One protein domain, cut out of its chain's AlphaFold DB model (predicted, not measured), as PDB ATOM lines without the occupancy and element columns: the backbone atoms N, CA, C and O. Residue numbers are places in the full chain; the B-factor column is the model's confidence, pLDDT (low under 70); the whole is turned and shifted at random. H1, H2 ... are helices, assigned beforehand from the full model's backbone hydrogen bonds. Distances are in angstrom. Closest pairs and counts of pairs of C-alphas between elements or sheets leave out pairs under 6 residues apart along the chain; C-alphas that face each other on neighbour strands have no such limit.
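Overview. This is residues 6 to 65 of the 216 residues of the protein "Aspartate-semialdehyde dehydrogenase" of Acuticoccus sediminis (UniProt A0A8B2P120). Two helices of 13 residues, H1 and H2, pack on each other and cross near their middles at a steep angle, and a wide loop after H2 swings outward and returns to bring a short third helix, H3, near H2 on the side away from H1. Residues 53 to 59, the far part of that loop and the first residue of H3, stick out from the rest. The printed part has 60 residues with three named helices, in the order H1, H2, H3, and no named strand, and its class is all helix. The whole is compact, with a radius of gyration of the C-alphas of 11.8 A, and the C-alphas span 33 by 25 by 15 A along their three main axes.

Along the chain. The printed part begins at Arg 6. H1 takes residues 9 to 21, from C-alpha 9 at (21.855, 15.245, -31.791) to C-alpha 21, 18.5 A away. After residues 22 to 32, H2 takes residues 33 to 45 and is also 18.5 A from first to last C-alpha; its C-alpha 33 is at (13.765, 5.249, -46.044). Residues 46 to 58 hold no named element, and their C-alphas lie 10 to 18 A from the mean of all C-alphas. H3 takes residues 59 to 65, is 10.0 A long from first to last C-alpha, and ends at C-alpha 65 at (1.009, 4.360, -42.123).

Arrangement. H1 and H2 touch, with 12 pairs of C-alphas within 8 A. Their closest C-alphas are those of Lys 16 and Ala 39, 5.7 A apart. They run opposite ways at a steep tilt of 47 degrees, with their centres 9.4 A apart. H2 and H3 are close but not clearly touching, with 2 pairs of C-alphas within 8 A; the closest C-alphas are those of Gln 37 and Leu 60, 7.4 A apart. The lines of H2 and H3 are about perpendicular, at 85 degrees. H1 and H3 are apart. In H1, H2 and H3 every pair of O i and N i+4 is within hydrogen-bond range.

Size, cuts and confidence. The two C-alphas farthest apart are those of Arg 27 and Pro 53, 33.3 A. The first and last printed C-alphas, of Arg 6 and Ala 65, are 22.1 A apart. The printed part has no cut. The link from H1 to H2, 11 residues, and the link from H2 to H3, 13 residues, are both long. Residues 53 to 59 stand free. The mean pLDDT of the printed part is 88.4; residues 55 to 59 are under 70, and the mean of H3 is 72.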
ATOM      1  N   ARG A   6      15.768  17.911 -32.666       92.69
ATOM      2  CA  ARG A   6      16.153  16.762 -31.831       92.69
ATOM      3  C   ARG A   6      16.716  17.244 -30.492       92.69
ATOM      4  O   ARG A   6      17.525  18.168 -30.493       92.69
ATOM      5  N   THR A   7      16.311  16.622 -29.384       95.81
ATOM      6  CA  THR A   7      16.813  16.959 -28.036       95.81
ATOM      7  C   THR A   7      18.266  16.537 -27.846       95.81
ATOM      8  O   THR A   7      19.030  17.236 -27.196       95.81
ATOM      9  N   ASP A   8      18.647  15.418 -28.459       96.00
ATOM     10  CA  ASP A   8      20.004  14.877 -28.430       96.00
ATOM     11  C   ASP A   8      20.496  14.566 -29.856       96.00
ATOM     12  O   ASP A   8      20.151  13.523 -30.426       96.00
ATOM     13  N   PRO A   9      21.272  15.473 -30.473       95.62
ATOM     14  CA  PRO A   9      21.855  15.245 -31.791       95.62
ATOM     15  C   PRO A   9      22.947  14.166 -31.819       95.62
ATOM     16  O   PRO A   9      23.107  13.512 -32.848       95.62
ATOM     17  N   LYS A  10      23.689  13.954 -30.722       97.06
ATOM     18  CA  LYS A  10      24.778  12.963 -30.680       97.06
ATOM     19  C   LYS A  10      24.209  11.550 -30.679       97.06
ATOM     20  O   LYS A  10      24.597  10.736 -31.515       97.06
ATOM     21  N   LEU A  11      23.201  11.308 -29.838       97.81
ATOM     22  CA  LEU A  11      22.455  10.052 -29.826       97.81
ATOM     23  C   LEU A  11      21.842   9.746 -31.200       97.81
ATOM     24  O   LEU A  11      21.837   8.598 -31.641       97.81
ATOM     25  N   TRP A  12      21.346  10.768 -31.903       97.31
ATOM     26  CA  TRP A  12      20.821  10.593 -33.255       97.31
ATOM     27  C   TRP A  12      21.888  10.116 -34.245       97.31
ATOM     28  O   TRP A  12      21.629   9.178 -35.000       97.31
ATOM     29  N   GLU A  13      23.076  10.726 -34.251       97.50
ATOM     30  CA  GLU A  13      24.159  10.304 -35.148       97.50
ATOM     31  C   GLU A  13      24.662   8.892 -34.819       97.50
ATOM     32  O   GLU A  13      24.958   8.115 -35.730       97.50
ATOM     33  N   ASP A  14      24.680   8.512 -33.541       97.81
ATOM     34  CA  ASP A  14      25.024   7.154 -33.115       97.81
ATOM     35  C   ASP A  14      24.013   6.120 -33.616       97.81
ATOM     36  O   ASP A  14      24.394   5.142 -34.267       97.81
ATOM     37  N   VAL A  15      22.720   6.375 -33.403       97.81
ATOM     38  CA  VAL A  15      21.636   5.516 -33.898       97.81
ATOM     39  C   VAL A  15      21.653   5.435 -35.423       97.81
ATOM     40  O   VAL A  15      21.561   4.348 -35.996       97.81
ATOM     41  N   LYS A  16      21.806   6.574 -36.107       96.88
ATOM     42  CA  LYS A  16      21.870   6.631 -37.570       96.88
ATOM     43  C   LYS A  16      23.027   5.787 -38.096       96.88
ATOM     44  O   LYS A  16      22.832   5.013 -39.036       96.88
ATOM     45  N   ARG A  17      24.210   5.890 -37.487       97.62
ATOM     46  CA  ARG A  17      25.399   5.112 -37.860       97.62
ATOM     47  C   ARG A  17      25.193   3.614 -37.646       97.62
ATOM     48  O   ARG A  17      25.512   2.827 -38.535       97.62
ATOM     49  N   GLU A  18      24.635   3.218 -36.506       97.19
ATOM     50  CA  GLU A  18      24.346   1.817 -36.183       97.19
ATOM     51  C   GLU A  18      23.348   1.196 -37.170       97.19
ATOM     52  O   GLU A  18      23.629   0.168 -37.789       97.19
ATOM     53  N   ILE A  19      22.218   1.870 -37.405       96.94
ATOM     54  CA  ILE A  19      21.194   1.400 -38.342       96.94
ATOM     55  C   ILE A  19      21.728   1.367 -39.778       96.94
ATOM     56  O   ILE A  19      21.442   0.420 -40.514       96.94
ATOM     57  N   THR A  20      22.548   2.344 -40.176       96.06
ATOM     58  CA  THR A  20      23.197   2.353 -41.498       96.06
ATOM     59  C   THR A  20      24.080   1.123 -41.689       96.06
ATOM     60  O   THR A  20      24.009   0.495 -42.742       96.06
ATOM     61  N   ARG A  21      24.851   0.717 -40.675       96.50
ATOM     62  CA  ARG A  21      25.712  -0.478 -40.737       96.50
ATOM     63  C   ARG A  21      24.931  -1.793 -40.735       96.50
ATOM     64  O   ARG A  21      25.427  -2.774 -41.271       96.50
ATOM     65  N   SER A  22      23.726  -1.813 -40.172       94.50
ATOM     66  CA  SER A  22      22.888  -3.017 -40.145       94.50
ATOM     67  C   SER A  22      22.342  -3.407 -41.527       94.50
ATOM     68  O   SER A  22      22.195  -2.568 -42.419       94.50
ATOM     69  N   ASP A  23      21.959  -4.671 -41.686       90.81
ATOM     70  CA  ASP A  23      21.217  -5.216 -42.835       90.81
ATOM     71  C   ASP A  23      19.684  -5.036 -42.705       90.81
ATOM     72  O   ASP A  23      18.888  -5.515 -43.524       90.81
ATOM     73  N   LYS A  24      19.237  -4.322 -41.661       88.19
ATOM     74  CA  LYS A  24      17.824  -4.043 -41.410       88.19
ATOM     75  C   LYS A  24      17.366  -2.872 -42.271       88.19
ATOM     76  O   LYS A  24      17.932  -1.785 -42.238       88.19
ATOM     77  N   GLY A  25      16.295  -3.080 -43.033       86.62
ATOM     78  CA  GLY A  25      15.708  -2.038 -43.880       86.62
ATOM     79  C   GLY A  25      16.507  -1.699 -45.146       86.62
ATOM     80  O   GLY A  25      16.209  -0.696 -45.785       86.62
ATOM     81  N   GLY A  26      17.501  -2.498 -45.531       87.69
ATOM     82  CA  GLY A  26      18.324  -2.271 -46.723       87.69
ATOM     83  C   GLY A  26      19.670  -2.977 -46.603       87.69
ATOM     84  O   GLY A  26      19.905  -3.660 -45.609       87.69
ATOM     85  N   ARG A  27      20.553  -2.830 -47.596       88.94
ATOM     86  CA  ARG A  27      21.900  -3.414 -47.513       88.94
ATOM     87  C   ARG A  27      22.709  -2.724 -46.414       88.94
ATOM     88  O   ARG A  27      22.506  -1.539 -46.132       88.94
ATOM     89  N   ALA A  28      23.613  -3.469 -45.787       93.88
ATOM     90  CA  ALA A  28      24.555  -2.928 -44.814       93.88
ATOM     91  C   ALA A  28      25.403  -1.807 -45.436       93.88
ATOM     92  O   ALA A  28      25.822  -1.906 -46.584       93.88
ATOM     93  N   GLY A  29      25.616  -0.723 -44.689       94.25
ATOM     94  CA  GLY A  29      26.367   0.454 -45.137       94.25
ATOM     95  C   GLY A  29      25.553   1.483 -45.933       94.25
ATOM     96  O   GLY A  29      25.979   2.627 -46.040       94.25
ATOM     97  N   GLU A  30      24.366   1.128 -46.428       92.00
ATOM     98  CA  GLU A  30      23.515   2.039 -47.201       92.00
ATOM     99  C   GLU A  30      22.456   2.731 -46.334       92.00
ATOM    100  O   GLU A  30      21.920   2.147 -45.385       92.00
ATOM    101  N   TRP A  31      22.091   3.962 -46.703       93.06
ATOM    102  CA  TRP A  31      20.949   4.673 -46.126       93.06
ATOM    103  C   TRP A  31      19.683   4.450 -46.960       93.06
ATOM    104  O   TRP A  31      19.708   4.535 -48.187       93.06
ATOM    105  N   SER A  32      18.559   4.178 -46.295       88.50
ATOM    106  CA  SER A  32      17.258   3.946 -46.934       88.50
ATOM    107  C   SER A  32      16.123   4.581 -46.126       88.50
ATOM    108  O   SER A  32      16.269   4.861 -44.934       88.50
ATOM    109  N   ALA A  33      14.951   4.751 -46.743       83.81
ATOM    110  CA  ALA A  33      13.765   5.249 -46.044       83.81
ATOM    111  C   ALA A  33      13.358   4.335 -44.867       83.81
ATOM    112  O   ALA A  33      13.056   4.817 -43.775       83.81
ATOM    113  N   ARG A  34      13.433   3.005 -45.033       86.75
ATOM    114  CA  ARG A  34      13.109   2.051 -43.953       86.75
ATOM    115  C   ARG A  34      14.106   2.151 -42.801       86.75
ATOM    116  O   ARG A  34      13.708   2.062 -41.644       86.75
ATOM    117  N   LYS A  35      15.383   2.399 -43.101       93.00
ATOM    118  CA  LYS A  35      16.399   2.703 -42.088       93.00
ATOM    119  C   LYS A  35      16.121   4.019 -41.372       93.00
ATOM    120  O   LYS A  35      16.281   4.071 -40.161       93.00
ATOM    121  N   ALA A  36      15.622   5.040 -42.065       91.25
ATOM    122  CA  ALA A  36      15.194   6.279 -41.418       91.25
ATOM    123  C   ALA A  36      14.063   6.042 -40.400       91.25
ATOM    124  O   ALA A  36      14.145   6.548 -39.282       91.25
ATOM    125  N   GLN A  37      13.057   5.221 -40.732       89.06
ATOM    126  CA  GLN A  37      12.007   4.821 -39.777       89.06
ATOM    127  C   GLN A  37      12.580   4.083 -38.563       89.06
ATOM    128  O   GLN A  37      12.261   4.429 -37.425       89.06
ATOM    129  N   LEU A  38      13.440   3.086 -38.801       92.56
ATOM    130  CA  LEU A  38      14.088   2.326 -37.731       92.56
ATOM    131  C   LEU A  38      14.927   3.240 -36.834       92.56
ATOM    132  O   LEU A  38      14.824   3.147 -35.618       92.56
ATOM    133  N   ALA A  39      15.686   4.166 -37.421       95.12
ATOM    134  CA  ALA A  39      16.481   5.137 -36.684       95.12
ATOM    135  C   ALA A  39      15.609   6.069 -35.834       95.12
ATOM    136  O   ALA A  39      15.958   6.340 -34.693       95.12
ATOM    137  N   VAL A  40      14.456   6.528 -36.331       92.44
ATOM    138  CA  VAL A  40      13.523   7.345 -35.532       92.44
ATOM    139  C   VAL A  40      12.939   6.551 -34.364       92.44
ATOM    140  O   VAL A  40      12.891   7.065 -33.247       92.44
ATOM    141  N   SER A  41      12.516   5.307 -34.601       92.25
ATOM    142  CA  SER A  41      12.001   4.434 -33.540       92.25
ATOM    143  C   SER A  41      13.066   4.163 -32.479       92.25
ATOM    144  O   SER A  41      12.800   4.272 -31.286       92.25
ATOM    145  N   GLU A  42      14.280   3.839 -32.914       96.44
ATOM    146  CA  GLU A  42      15.400   3.514 -32.041       96.44
ATOM    147  C   GLU A  42      15.894   4.733 -31.259       96.44
ATOM    148  O   GLU A  42      16.152   4.637 -30.063       96.44
ATOM    149  N   TYR A  43      15.946   5.901 -31.902       97.25
ATOM    150  CA  TYR A  43      16.267   7.170 -31.259       97.25
ATOM    151  C   TYR A  43      15.316   7.455 -30.096       97.25
ATOM    152  O   TYR A  43      15.770   7.692 -28.979       97.25
ATOM    153  N   LYS A  44      14.004   7.338 -30.335       94.31
ATOM    154  CA  LYS A  44      12.984   7.498 -29.288       94.31
ATOM    155  C   LYS A  44      13.120   6.455 -28.185       94.31
ATOM    156  O   LYS A  44      13.049   6.793 -27.009       94.31
ATOM    157  N   ARG A  45      13.371   5.194 -28.553       96.31
ATOM    158  CA  ARG A  45      13.574   4.094 -27.599       96.31
ATOM    159  C   ARG A  45      14.764   4.342 -26.667       96.31
ATOM    160  O   ARG A  45      14.711   3.944 -25.510       96.31
ATOM    161  N   ARG A  46      15.817   5.008 -27.151       97.50
ATOM    162  CA  ARG A  46      17.007   5.380 -26.364       97.50
ATOM    163  C   ARG A  46      16.855   6.703 -25.595       97.50
ATOM    164  O   ARG A  46      17.849   7.228 -25.110       97.50
ATOM    165  N   GLY A  47      15.641   7.247 -25.488       95.25
ATOM    166  CA  GLY A  47      15.371   8.496 -24.764       95.25
ATOM    167  C   GLY A  47      15.531   9.768 -25.605       95.25
ATOM    168  O   GLY A  47      15.401  10.873 -25.085       95.25
ATOM    169  N   GLY A  48      15.779   9.635 -26.909       96.00
ATOM    170  CA  GLY A  48      15.791  10.750 -27.846       96.00
ATOM    171  C   GLY A  48      14.402  11.364 -28.027       96.00
ATOM    172  O   GLY A  48      13.402  10.666 -28.191       96.00
ATOM    173  N   GLY A  49      14.332  12.689 -28.037       93.81
ATOM    174  CA  GLY A  49      13.093  13.450 -28.127       93.81
ATOM    175  C   GLY A  49      13.150  14.533 -29.196       93.81
ATOM    176  O   GLY A  49      14.158  14.729 -29.879       93.81
ATOM    177  N   TYR A  50      12.042  15.253 -29.340       92.06
ATOM    178  CA  TYR A  50      11.926  16.377 -30.260       92.06
ATOM    179  C   TYR A  50      11.282  17.568 -29.544       92.06
ATOM    180  O   TYR A  50      10.319  17.387 -28.805       92.06
ATOM    181  N   VAL A  51      11.809  18.771 -29.772       90.00
ATOM    182  CA  VAL A  51      11.319  20.042 -29.222       90.00
ATOM    183  C   VAL A  51      10.752  20.899 -30.346       90.00
ATOM    184  O   VAL A  51      11.374  21.053 -31.400       90.00
ATOM    185  N   GLY A  52       9.595  21.501 -30.088       84.88
ATOM    186  CA  GLY A  52       8.873  22.343 -31.036       84.88
ATOM    187  C   GLY A  52       7.692  21.621 -31.690       84.88
ATOM    188  O   GLY A  52       7.517  20.413 -31.507       84.88
ATOM    189  N   PRO A  53       6.858  22.363 -32.436       76.88
ATOM    190  CA  PRO A  53       5.666  21.808 -33.056       76.88
ATOM    191  C   PRO A  53       6.036  20.707 -34.056       76.88
ATOM    192  O   PRO A  53       6.967  20.839 -34.857       76.88
ATOM    193  N   ARG A  54       5.287  19.600 -34.024       70.25
ATOM    194  CA  ARG A  54       5.346  18.592 -35.086       70.25
ATOM    195  C   ARG A  54       4.731  19.208 -36.337       70.25
ATOM    196  O   ARG A  54       3.612  19.706 -36.282       70.25
ATOM    197  N   SER A  55       5.443  19.149 -37.460       68.75
ATOM    198  CA  SER A  55       4.859  19.564 -38.736       68.75
ATOM    199  C   SER A  55       3.686  18.639 -39.090       68.75
ATOM    200  O   SER A  55       3.889  17.418 -39.089       68.75
ATOM    201  N   PRO A  56       2.495  19.171 -39.427       61.03
ATOM    202  CA  PRO A  56       1.382  18.362 -39.929       61.03
ATOM    203  C   PRO A  56       1.713  17.702 -41.281       61.03
ATOM    204  O   PRO A  56       1.121  16.691 -41.655       61.03
ATOM    205  N   ASP A  57       2.730  18.208 -41.986       61.00
ATOM    206  CA  ASP A  57       3.214  17.684 -43.263       61.00
ATOM    207  C   ASP A  57       4.345  16.657 -43.137       61.00
ATOM    208  O   ASP A  57       5.171  16.522 -44.037       61.00
ATOM    209  N   ASN A  58       4.411  15.912 -42.035       68.62
ATOM    210  CA  ASN A  58       5.450  14.904 -41.862       68.62
ATOM    211  C   ASN A  58       5.249  13.704 -42.812       68.62
ATOM    212  O   ASN A  58       4.501  12.768 -42.518       68.62
ATOM    213  N   ASP A  59       5.965  13.713 -43.939       69.00
ATOM    214  CA  ASP A  59       5.983  12.625 -44.927       69.00
ATOM    215  C   ASP A  59       6.315  11.267 -44.309       69.00
ATOM    216  O   ASP A  59       5.782  10.249 -44.746       69.00
ATOM    217  N   LEU A  60       7.149  11.236 -43.263       72.75
ATOM    218  CA  LEU A  60       7.525   9.989 -42.606       72.75
ATOM    219  C   LEU A  60       6.323   9.310 -41.948       72.75
ATOM    220  O   LEU A  60       6.247   8.085 -41.962       72.75
ATOM    221  N   ASP A  61       5.382  10.077 -41.396       70.88
ATOM    222  CA  ASP A  61       4.194   9.521 -40.742       70.88
ATOM    223  C   ASP A  61       3.261   8.884 -41.765       70.88
ATOM    224  O   ASP A  61       2.850   7.735 -41.599       70.88
ATOM    225  N   ARG A  62       3.018   9.590 -42.876       71.62
ATOM    226  CA  ARG A  62       2.249   9.064 -44.012       71.62
ATOM    227  C   ARG A  62       2.899   7.804 -44.571       71.62
ATOM    228  O   ARG A  62       2.242   6.778 -44.709       71.62
ATOM    229  N   TRP A  63       4.210   7.857 -44.796       74.19
ATOM    230  CA  TRP A  63       4.988   6.731 -45.300       74.19
ATOM    231  C   TRP A  63       4.960   5.528 -44.346       74.19
ATOM    232  O   TRP A  63       4.971   4.388 -44.796       74.19
ATOM    233  N   THR A  64       4.902   5.763 -43.031       72.00
ATOM    234  CA  THR A  64       4.833   4.703 -42.008       72.00
ATOM    235  C   THR A  64       3.444   4.087 -41.883       72.00
ATOM    236  O   THR A  64       3.350   2.906 -41.562       72.00
ATOM    237  N   ALA A  65       2.385   4.851 -42.153       74.00
ATOM    238  CA  ALA A  65       1.009   4.360 -42.123       74.00
ATOM    239  C   ALA A  65       0.659   3.461 -43.324       74.00
ATOM    240  O   ALA A  65      -0.283   2.672 -43.256       74.00
TER     241      ALA A  65